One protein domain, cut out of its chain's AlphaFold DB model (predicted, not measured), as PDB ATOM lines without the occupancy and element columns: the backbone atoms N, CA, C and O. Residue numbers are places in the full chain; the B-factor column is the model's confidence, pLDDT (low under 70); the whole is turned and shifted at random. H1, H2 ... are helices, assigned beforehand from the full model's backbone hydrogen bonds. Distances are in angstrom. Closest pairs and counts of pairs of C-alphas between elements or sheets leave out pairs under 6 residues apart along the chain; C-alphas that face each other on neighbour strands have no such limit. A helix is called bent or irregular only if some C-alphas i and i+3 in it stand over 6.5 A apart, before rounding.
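Overview. This is residues 214 to 288 of the 561 residues of an uncharacterized protein of Asticcacaulis benevestitus DSM 16100 = ATCC BAA-896 (UniProt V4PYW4). One long helix, H3, makes the length of a rod, with a small compact head at its first end, where H2 folds back on it as a hairpin and H1 packs on it from another side. Residues 261 to 288 of H3 stick out free. The 75 printed residues hold three named helices, H1, H2, H3 in order, and no named strand: all helix, extended, radius of gyration of the C-alphas 19.3 A, spans 63 by 24 by 17 A.

Along the chain. H3, residues 247 to 288, measures 60.3 A from C-alpha 247 at (-22.760, 35.098, 27.846) to C-alpha 288 at (-24.168, -24.979, 22.368). H2, residues 233 to 245, measures 20.5 A and is irregular: C-alphas 241 and 244 are 7.8 A apart. H1, residues 214 to 222, measures 12.0 A and begins at (-32.827, 36.010, 26.134).

Arrangement. H2 touches residues 249 to 257 of H3, opposite ways at a steep tilt of 42 degrees; the closest C-alphas, of Glu 243 and Val 250, are 4.9 A apart. H1 touches residues 248 to 252 of H3, closest at the C-alphas of Ala 217 and Tyr 252, 5.7 A. They run the same way at a steep tilt of 69 degrees, only just short of about perpendicular. H1 and H2 are apart. Every O i to N i+4 pair is within hydrogen-bond range in H1 and H3, 5 of 9 in H2.

Size, cuts and confidence. The farthest C-alphas, of Glu 245 and Met 288, are 63.3 A apart. The printed part has no cut. The link H2 to H3 is tight, H1 to H2 short. Residues 265 to 268 are under pLDDT 70.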
ATOM      1  N   GLU A 214     -33.324  35.587  24.825       96.06
ATOM      2  CA  GLU A 214     -32.827  36.010  26.134       96.06
ATOM      3  C   GLU A 214     -33.877  35.838  27.228       96.06
ATOM      4  O   GLU A 214     -33.559  35.427  28.340       96.06
ATOM      5  N   SER A 215     -35.143  36.131  26.936       96.81
ATOM      6  CA  SER A 215     -36.237  35.941  27.891       96.81
ATOM      7  C   SER A 215     -36.458  34.461  28.224       96.81
ATOM      8  O   SER A 215     -36.834  34.121  29.347       96.81
ATOM      9  N   LEU A 216     -36.223  33.558  27.268       97.44
ATOM     10  CA  LEU A 216     -36.210  32.112  27.504       97.44
ATOM     11  C   LEU A 216     -35.001  31.703  28.355       97.44
ATOM     12  O   LEU A 216     -35.182  31.013  29.355       97.44
ATOM     13  N   ALA A 217     -33.811  32.209  28.034       97.38
ATOM     14  CA  ALA A 217     -32.586  31.947  28.783       97.38
ATOM     15  C   ALA A 217     -32.669  32.454  30.236       97.38
ATOM     16  O   ALA A 217     -32.304  31.744  31.169       97.38
ATOM     17  N   LYS A 218     -33.230  33.652  30.453       97.69
ATOM     18  CA  LYS A 218     -33.494  34.224  31.785       97.69
ATOM     19  C   LYS A 218     -34.469  33.350  32.574       97.69
ATOM     20  O   LYS A 218     -34.216  33.069  33.740       97.69
ATOM     21  N   ARG A 219     -35.552  32.871  31.948       97.62
ATOM     22  CA  ARG A 219     -36.494  31.936  32.593       97.62
ATOM     23  C   ARG A 219     -35.832  30.615  32.969       97.62
ATOM     24  O   ARG A 219     -36.006  30.173  34.096       97.62
ATOM     25  N   TRP A 220     -35.057  30.029  32.063       97.81
ATOM     26  CA  TRP A 220     -34.282  28.818  32.324       97.81
ATOM     27  C   TRP A 220     -33.317  29.003  33.501       97.81
ATOM     28  O   TRP A 220     -33.334  28.213  34.439       97.81
ATOM     29  N   LYS A 221     -32.544  30.093  33.508       97.56
ATOM     30  CA  LYS A 221     -31.616  30.417  34.599       97.56
ATOM     31  C   LYS A 221     -32.333  30.621  35.936       97.56
ATOM     32  O   LYS A 221     -31.852  30.138  36.955       97.56
ATOM     33  N   ASN A 222     -33.482  31.298  35.932       97.44
ATOM     34  CA  ASN A 222     -34.274  31.545  37.140       97.44
ATOM     35  C   ASN A 222     -34.980  30.284  37.666       97.44
ATOM     36  O   ASN A 222     -35.254  30.200  38.859       97.44
ATOM     37  N   ALA A 223     -35.255  29.307  36.802       95.94
ATOM     38  CA  ALA A 223     -35.813  28.003  37.159       95.94
ATOM     39  C   ALA A 223     -34.717  26.971  37.496       95.94
ATOM     40  O   ALA A 223     -34.852  25.798  37.167       95.94
ATOM     41  N   ASP A 224     -33.602  27.424  38.078       95.62
ATOM     42  CA  ASP A 224     -32.433  26.602  38.427       95.62
ATOM     43  C   ASP A 224     -31.945  25.691  37.284       95.62
ATOM     44  O   ASP A 224     -31.557  24.539  37.469       95.62
ATOM     45  N   ARG A 225     -31.971  26.231  36.061       95.81
ATOM     46  CA  ARG A 225     -31.523  25.560  34.834       95.81
ATOM     47  C   ARG A 225     -32.307  24.294  34.463       95.81
ATOM     48  O   ARG A 225     -31.736  23.384  33.854       95.81
ATOM     49  N   ASP A 226     -33.611  24.263  34.738       95.69
ATOM     50  CA  ASP A 226     -34.514  23.164  34.366       95.69
ATOM     51  C   ASP A 226     -34.367  22.718  32.891       95.69
ATOM     52  O   ASP A 226     -34.496  23.504  31.947       95.69
ATOM     53  N   SER A 227     -34.120  21.420  32.683       92.12
ATOM     54  CA  SER A 227     -33.925  20.815  31.364       92.12
ATOM     55  C   SER A 227     -35.161  20.836  30.454       92.12
ATOM     56  O   SER A 227     -35.022  20.702  29.231       92.12
ATOM     57  N   ASP A 228     -36.357  21.016  31.016       92.44
ATOM     58  CA  ASP A 228     -37.602  21.109  30.246       92.44
ATOM     59  C   ASP A 228     -37.771  22.472  29.561       92.44
ATOM     60  O   ASP A 228     -38.492  22.588  28.570       92.44
ATOM     61  N   LEU A 229     -37.034  23.489  30.017       95.50
ATOM     62  CA  LEU A 229     -37.006  24.827  29.421       95.50
ATOM     63  C   LEU A 229     -35.926  24.988  28.340       95.50
ATOM     64  O   LEU A 229     -35.774  26.075  27.783       95.50
ATOM     65  N   LEU A 230     -35.159  23.936  28.043       96.75
ATOM     66  CA  LEU A 230     -34.119  23.962  27.016       96.75
ATOM     67  C   LEU A 230     -34.708  23.877  25.603       96.75
ATOM     68  O   LEU A 230     -35.657  23.133  25.339       96.75
ATOM     69  N   LEU A 231     -34.093  24.603  24.670       95.81
ATOM     70  CA  LEU A 231     -34.523  24.628  23.273       95.81
ATOM     71  C   LEU A 231     -34.237  23.291  22.583       95.81
ATOM     72  O   LEU A 231     -33.215  22.646  22.821       95.81
ATOM     73  N   ARG A 232     -35.127  22.883  21.669       92.38
ATOM     74  CA  ARG A 232     -34.999  21.648  20.877       92.38
ATOM     75  C   ARG A 232     -35.412  21.895  19.428       92.38
ATOM     76  O   ARG A 232     -36.166  22.824  19.138       92.38
ATOM     77  N   GLY A 233     -34.929  21.051  18.518       91.06
ATOM     78  CA  GLY A 233     -35.300  21.104  17.101       91.06
ATOM     79  C   GLY A 233     -35.004  22.463  16.455       91.06
ATOM     80  O   GLY A 233     -33.919  23.014  16.632       91.06
ATOM     81  N   THR A 234     -35.977  23.004  15.719       90.62
ATOM     82  CA  THR A 234     -35.836  24.257  14.958       90.62
ATOM     83  C   THR A 234     -35.545  25.466  15.841       90.62
ATOM     84  O   THR A 234     -34.689  26.266  15.482       90.62
ATOM     85  N   ALA A 235     -36.164  25.558  17.023       91.38
ATOM     86  CA  ALA A 235     -35.936  26.664  17.955       91.38
ATOM     87  C   ALA A 235     -34.471  26.729  18.423       91.38
ATOM     88  O   ALA A 235     -33.901  27.811  18.531       91.38
ATOM     89  N   LEU A 236     -33.828  25.572  18.636       95.38
ATOM     90  CA  LEU A 236     -32.397  25.513  18.948       95.38
ATOM     91  C   LEU A 236     -31.537  25.904  17.738       95.38
ATOM     92  O   LEU A 236     -30.536  26.598  17.889       95.38
ATOM     93  N   THR A 237     -31.901  25.462  16.533       92.44
ATOM     94  CA  THR A 237     -31.180  25.830  15.305       92.44
ATOM     95  C   THR A 237     -31.235  27.333  15.034       92.44
ATOM     96  O   THR A 237     -30.237  27.910  14.612       92.44
ATOM     97  N   GLU A 238     -32.380  27.966  15.278       90.06
ATOM     98  CA  GLU A 238     -32.556  29.413  15.140       90.06
ATOM     99  C   GLU A 238     -31.772  30.172  16.213       90.06
ATOM    100  O   GLU A 238     -31.039  31.101  15.878       90.06
ATOM    101  N   ALA A 239     -31.832  29.723  17.471       93.19
ATOM    102  CA  ALA A 239     -31.160  30.387  18.585       93.19
ATOM    103  C   ALA A 239     -29.629  30.425  18.469       93.19
ATOM    104  O   ALA A 239     -29.012  31.385  18.921       93.19
ATOM    105  N   ARG A 240     -29.010  29.444  17.796       92.75
ATOM    106  CA  ARG A 240     -27.555  29.426  17.538       92.75
ATOM    107  C   ARG A 240     -27.038  30.665  16.810       92.75
ATOM    108  O   ARG A 240     -25.873  31.004  16.948       92.75
ATOM    109  N   ARG A 241     -27.879  31.330  16.015       92.81
ATOM    110  CA  ARG A 241     -27.471  32.532  15.270       92.81
ATOM    111  C   ARG A 241     -27.210  33.728  16.182       92.81
ATOM    112  O   ARG A 241     -26.554  34.663  15.750       92.81
ATOM    113  N   PHE A 242     -27.729  33.677  17.405       92.00
ATOM    114  CA  PHE A 242     -27.697  34.759  18.382       92.00
ATOM    115  C   PHE A 242     -26.871  34.388  19.622       92.00
ATOM    116  O   PHE A 242     -26.893  35.100  20.616       92.00
ATOM    117  N   GLU A 243     -26.169  33.252  19.591       89.25
ATOM    118  CA  GLU A 243     -25.416  32.718  20.729       89.25
ATOM    119  C   GLU A 243     -24.389  33.725  21.266       89.25
ATOM    120  O   GLU A 243     -24.247  33.873  22.473       89.25
ATOM    121  N   SER A 244     -23.740  34.476  20.374       88.12
ATOM    122  CA  SER A 244     -22.707  35.462  20.708       88.12
ATOM    123  C   SER A 244     -23.232  36.799  21.236       88.12
ATOM    124  O   SER A 244     -22.425  37.675  21.533       88.12
ATOM    125  N   GLU A 245     -24.549  37.001  21.318       90.00
ATOM    126  CA  GLU A 245     -25.123  38.284  21.752       90.00
ATOM    127  C   GLU A 245     -24.983  38.509  23.266       90.00
ATOM    128  O   GLU A 245     -24.900  39.650  23.718       90.00
ATOM    129  N   SER A 246     -24.921  37.438  24.069       91.56
ATOM    130  CA  SER A 246     -24.604  37.534  25.499       91.56
ATOM    131  C   SER A 246     -24.088  36.218  26.079       91.56
ATOM    132  O   SER A 246     -24.474  35.138  25.635       91.56
ATOM    133  N   ASP A 247     -23.285  36.287  27.146       94.00
ATOM    134  CA  ASP A 247     -22.760  35.098  27.846       94.00
ATOM    135  C   ASP A 247     -23.876  34.153  28.321       94.00
ATOM    136  O   ASP A 247     -23.721  32.932  28.344       94.00
ATOM    137  N   LEU A 248     -25.038  34.713  28.678       95.19
ATOM    138  CA  LEU A 248     -26.211  33.931  29.062       95.19
ATOM    139  C   LEU A 248     -26.773  33.128  27.880       95.19
ATOM    140  O   LEU A 248     -27.243  32.006  28.072       95.19
ATOM    141  N   LEU A 249     -26.758  33.700  26.675       95.81
ATOM    142  CA  LEU A 249     -27.195  33.009  25.467       95.81
ATOM    143  C   LEU A 249     -26.212  31.913  25.063       95.81
ATOM    144  O   LEU A 249     -26.682  30.830  24.711       95.81
ATOM    145  N   VAL A 250     -24.902  32.147  25.203       96.88
ATOM    146  CA  VAL A 250     -23.873  31.101  25.059       96.88
ATOM    147  C   VAL A 250     -24.202  29.917  25.967       96.88
ATOM    148  O   VAL A 250     -24.466  28.815  25.487       96.88
ATOM    149  N   GLU A 251     -24.316  30.161  27.277       96.81
ATOM    150  CA  GLU A 251     -24.598  29.116  28.272       96.81
ATOM    151  C   GLU A 251     -25.902  28.355  27.958       96.81
ATOM    152  O   GLU A 251     -25.959  27.122  28.001       96.81
ATOM    153  N   TYR A 252     -26.966  29.082  27.609       97.38
ATOM    154  CA  TYR A 252     -28.285  28.507  27.352       97.38
ATOM    155  C   TYR A 252     -28.338  27.670  26.067       97.38
ATOM    156  O   TYR A 252     -28.946  26.588  26.039       97.38
ATOM    157  N   VAL A 253     -27.700  28.141  24.992       96.81
ATOM    158  CA  VAL A 253     -27.613  27.410  23.724       96.81
ATOM    159  C   VAL A 253     -26.752  26.162  23.904       96.81
ATOM    160  O   VAL A 253     -27.189  25.078  23.512       96.81
ATOM    161  N   GLU A 254     -25.596  26.257  24.559       96.38
ATOM    162  CA  GLU A 254     -24.734  25.107  24.857       96.38
ATOM    163  C   GLU A 254     -25.440  24.044  25.714       96.38
ATOM    164  O   GLU A 254     -25.390  22.843  25.399       96.38
ATOM    165  N   ALA A 255     -26.160  24.463  26.759       96.12
ATOM    166  CA  ALA A 255     -26.962  23.567  27.589       96.12
ATOM    167  C   ALA A 255     -28.036  22.846  26.755       96.12
ATOM    168  O   ALA A 255     -28.181  21.620  26.834       96.12
ATOM    169  N   SER A 256     -28.725  23.583  25.878       95.94
ATOM    170  CA  SER A 256     -29.748  23.047  24.973       95.94
ATOM    171  C   SER A 256     -29.172  22.045  23.961       95.94
ATOM    172  O   SER A 256     -29.757  20.982  23.703       95.94
ATOM    173  N   GLN A 257     -27.980  22.321  23.423       94.69
ATOM    174  CA  GLN A 257     -27.257  21.393  22.553       94.69
ATOM    175  C   GLN A 257     -26.858  20.115  23.294       94.69
ATOM    176  O   GLN A 257     -27.042  19.010  22.773       94.69
ATOM    177  N   THR A 258     -26.337  20.253  24.510       92.56
ATOM    178  CA  THR A 258     -25.889  19.126  25.331       92.56
ATOM    179  C   THR A 258     -27.054  18.221  25.712       92.56
ATOM    180  O   THR A 258     -26.945  16.998  25.585       92.56
ATOM    181  N   ALA A 259     -28.194  18.792  26.104       91.31
ATOM    182  CA  ALA A 259     -29.408  18.034  26.389       91.31
ATOM    183  C   ALA A 259     -29.901  17.263  25.155       91.31
ATOM    184  O   ALA A 259     -30.172  16.065  25.248       91.31
ATOM    185  N   THR A 260     -29.913  17.902  23.980       87.00
ATOM    186  CA  THR A 260     -30.286  17.240  22.718       87.00
ATOM    187  C   THR A 260     -29.351  16.062  22.413       87.00
ATOM    188  O   THR A 260     -29.817  14.952  22.152       87.00
ATOM    189  N   ARG A 261     -28.028  16.254  22.538       85.25
ATOM    190  CA  ARG A 261     -27.038  15.178  22.341       85.25
ATOM    191  C   ARG A 261     -27.239  14.027  23.323       85.25
ATOM    192  O   ARG A 261     -27.236  12.881  22.897       85.25
ATOM    193  N   ARG A 262     -27.465  14.305  24.613       79.38
ATOM    194  CA  ARG A 262     -27.715  13.262  25.626       79.38
ATOM    195  C   ARG A 262     -28.918  12.399  25.262       79.38
ATOM    196  O   ARG A 262     -28.817  11.180  25.354       79.38
ATOM    197  N   THR A 263     -30.012  13.004  24.800       74.00
ATOM    198  CA  THR A 263     -31.208  12.242  24.410       74.00
ATOM    199  C   THR A 263     -30.979  11.352  23.185       74.00
ATOM    200  O   THR A 263     -31.448  10.217  23.166       74.00
ATOM    201  N   GLU A 264     -30.213  11.808  22.191       75.31
ATOM    202  CA  GLU A 264     -29.874  10.994  21.015       75.31
ATOM    203  C   GLU A 264     -28.871   9.882  21.358       75.31
ATOM    204  O   GLU A 264     -29.078   8.721  21.005       75.31
ATOM    205  N   THR A 265     -27.830  10.183  22.137       67.44
ATOM    206  CA  THR A 265     -26.862   9.172  22.581       67.44
ATOM    207  C   THR A 265     -27.521   8.114  23.465       67.44
ATOM    208  O   THR A 265     -27.224   6.933  23.313       67.44
ATOM    209  N   GLN A 266     -28.454   8.490  24.345       68.25
ATOM    210  CA  GLN A 266     -29.222   7.528  25.144       68.25
ATOM    211  C   GLN A 266     -30.049   6.587  24.262       68.25
ATOM    212  O   GLN A 266     -30.021   5.378  24.487       68.25
ATOM    213  N   LYS A 267     -30.717   7.098  23.218       69.38
ATOM    214  CA  LYS A 267     -31.420   6.246  22.243       69.38
ATOM    215  C   LYS A 267     -30.458   5.269  21.565       69.38
ATOM    216  O   LYS A 267     -30.756   4.079  21.487       69.38
ATOM    217  N   HIS A 268     -29.292   5.736  21.120       69.44
ATOM    218  CA  HIS A 268     -28.309   4.884  20.447       69.44
ATOM    219  C   HIS A 268     -27.646   3.858  21.372       69.44
ATOM    220  O   HIS A 268     -27.437   2.726  20.945       69.44
ATOM    221  N   ILE A 269     -27.364   4.201  22.633       74.81
ATOM    222  CA  ILE A 269     -26.834   3.258  23.630       74.81
ATOM    223  C   ILE A 269     -27.861   2.165  23.931       74.81
ATOM    224  O   ILE A 269     -27.492   0.995  23.975       74.81
ATOM    225  N   VAL A 270     -29.142   2.514  24.094       73.62
ATOM    226  CA  VAL A 270     -30.214   1.531  24.334       73.62
ATOM    227  C   VAL A 270     -30.398   0.608  23.127       73.62
ATOM    228  O   VAL A 270     -30.510  -0.602  23.283       73.62
ATOM    229  N   ILE A 271     -30.374   1.145  21.907       78.56
ATOM    230  CA  ILE A 271     -30.456   0.321  20.691       78.56
ATOM    231  C   ILE A 271     -29.210  -0.570  20.553       78.56
ATOM    232  O   ILE A 271     -29.326  -1.760  20.265       78.56
ATOM    233  N   GLY A 272     -28.019  -0.019  20.789       74.12
ATOM    234  CA  GLY A 272     -26.757  -0.751  20.715       74.12
ATOM    235  C   GLY A 272     -26.652  -1.867  21.756       74.12
ATOM    236  O   GLY A 272     -26.195  -2.961  21.427       74.12
ATOM    237  N   SER A 273     -27.127  -1.638  22.985       76.25
ATOM    238  CA  SER A 273     -27.149  -2.661  24.034       76.25
ATOM    239  C   SER A 273     -28.115  -3.799  23.701       76.25
ATOM    240  O   SER A 273     -27.762  -4.962  23.894       76.25
ATOM    241  N   LEU A 274     -29.276  -3.499  23.107       80.62
ATOM    242  CA  LEU A 274     -30.216  -4.515  22.617       80.62
ATOM    243  C   LEU A 274     -29.607  -5.379  21.501       80.62
ATOM    244  O   LEU A 274     -29.744  -6.602  21.524       80.62
ATOM    245  N   ILE A 275     -28.885  -4.767  20.556       86.75
ATOM    246  CA  ILE A 275     -28.189  -5.492  19.481       86.75
ATOM    247  C   ILE A 275     -27.050  -6.351  20.044       86.75
ATOM    248  O   ILE A 275     -26.915  -7.515  19.670       86.75
ATOM    249  N   GLY A 276     -26.247  -5.816  20.967       80.06
ATOM    250  CA  GLY A 276     -25.162  -6.568  21.605       80.06
ATOM    251  C   GLY A 276     -25.668  -7.800  22.359       80.06
ATOM    252  O   GLY A 276     -25.081  -8.878  22.263       80.06
ATOM    253  N   LEU A 277     -26.805  -7.667  23.045       88.25
ATOM    254  CA  LEU A 277     -27.449  -8.759  23.773       88.25
ATOM    255  C   LEU A 277     -27.977  -9.844  22.817       88.25
ATOM    256  O   LEU A 277     -27.807 -11.034  23.083       88.25
ATOM    257  N   LEU A 278     -28.518  -9.449  21.660       87.00
ATOM    258  CA  LEU A 278     -28.910 -10.376  20.593       87.00
ATOM    259  C   LEU A 278     -27.708 -11.164  20.037       87.00
ATOM    260  O   LEU A 278     -27.793 -12.379  19.865       87.00
ATOM    261  N   VAL A 279     -26.573 -10.502  19.790       88.25
ATOM    262  CA  VAL A 279     -25.351 -11.158  19.284       88.25
ATOM    263  C   VAL A 279     -24.782 -12.148  20.305       88.25
ATOM    264  O   VAL A 279     -24.406 -13.258  19.933       88.25
ATOM    265  N   LEU A 280     -24.773 -11.796  21.595       88.56
ATOM    266  CA  LEU A 280     -24.354 -12.707  22.665       88.56
ATOM    267  C   LEU A 280     -25.235 -13.962  22.737       88.56
ATOM    268  O   LEU A 280     -24.706 -15.063  22.887       88.56
ATOM    269  N   MET A 281     -26.555 -13.822  22.567       86.94
ATOM    270  CA  MET A 281     -27.456 -14.979  22.495       86.94
ATOM    271  C   MET A 281     -27.143 -15.888  21.299       86.94
ATOM    272  O   MET A 281     -27.148 -17.110  21.443       86.94
ATOM    273  N   LEU A 282     -26.827 -15.316  20.133       87.00
ATOM    274  CA  LEU A 282     -26.457 -16.089  18.942       87.00
ATOM    275  C   LEU A 282     -25.130 -16.837  19.126       87.00
ATOM    276  O   LEU A 282     -25.025 -17.999  18.735       87.00
ATOM    277  N   ILE A 283     -24.136 -16.210  19.762       88.38
ATOM    278  CA  ILE A 283     -22.858 -16.862  20.086       88.38
ATOM    279  C   ILE A 283     -23.086 -18.016  21.067       88.38
ATOM    280  O   ILE A 283     -22.584 -19.111  20.830       88.38
ATOM    281  N   ALA A 284     -23.891 -17.815  22.116       84.38
ATOM    282  CA  ALA A 284     -24.222 -18.867  23.075       84.38
ATOM    283  C   ALA A 284     -24.935 -20.058  22.410       84.38
ATOM    284  O   ALA A 284     -24.585 -21.212  22.666       84.38
ATOM    285  N   ALA A 285     -25.880 -19.789  21.502       81.56
ATOM    286  CA  ALA A 285     -26.542 -20.824  20.712       81.56
ATOM    287  C   ALA A 285     -25.542 -21.591  19.824       81.56
ATOM    288  O   ALA A 285     -25.578 -22.819  19.761       81.56
ATOM    289  N   MET A 286     -24.595 -20.889  19.196       78.44
ATOM    290  CA  MET A 286     -23.568 -21.501  18.351       78.44
ATOM    291  C   MET A 286     -22.574 -22.349  19.165       78.44
ATOM    292  O   MET A 286     -22.271 -23.481  18.784       78.44
ATOM    293  N   SER A 287     -22.136 -21.878  20.336       74.12
ATOM    294  CA  SER A 287     -21.312 -22.659  21.269       74.12
ATOM    295  C   SER A 287     -22.030 -23.919  21.760       74.12
ATOM    296  O   SER A 287     -21.412 -24.978  21.871       74.12
ATOM    297  N   MET A 288     -23.345 -23.835  21.984       76.56
ATOM    298  CA  MET A 288     -24.168 -24.979  22.368       76.56
ATOM    299  C   MET A 288     -24.216 -26.039  21.256       76.56
ATOM    300  O   MET A 288     -23.997 -27.216  21.535       76.56
TER     301      MET A 288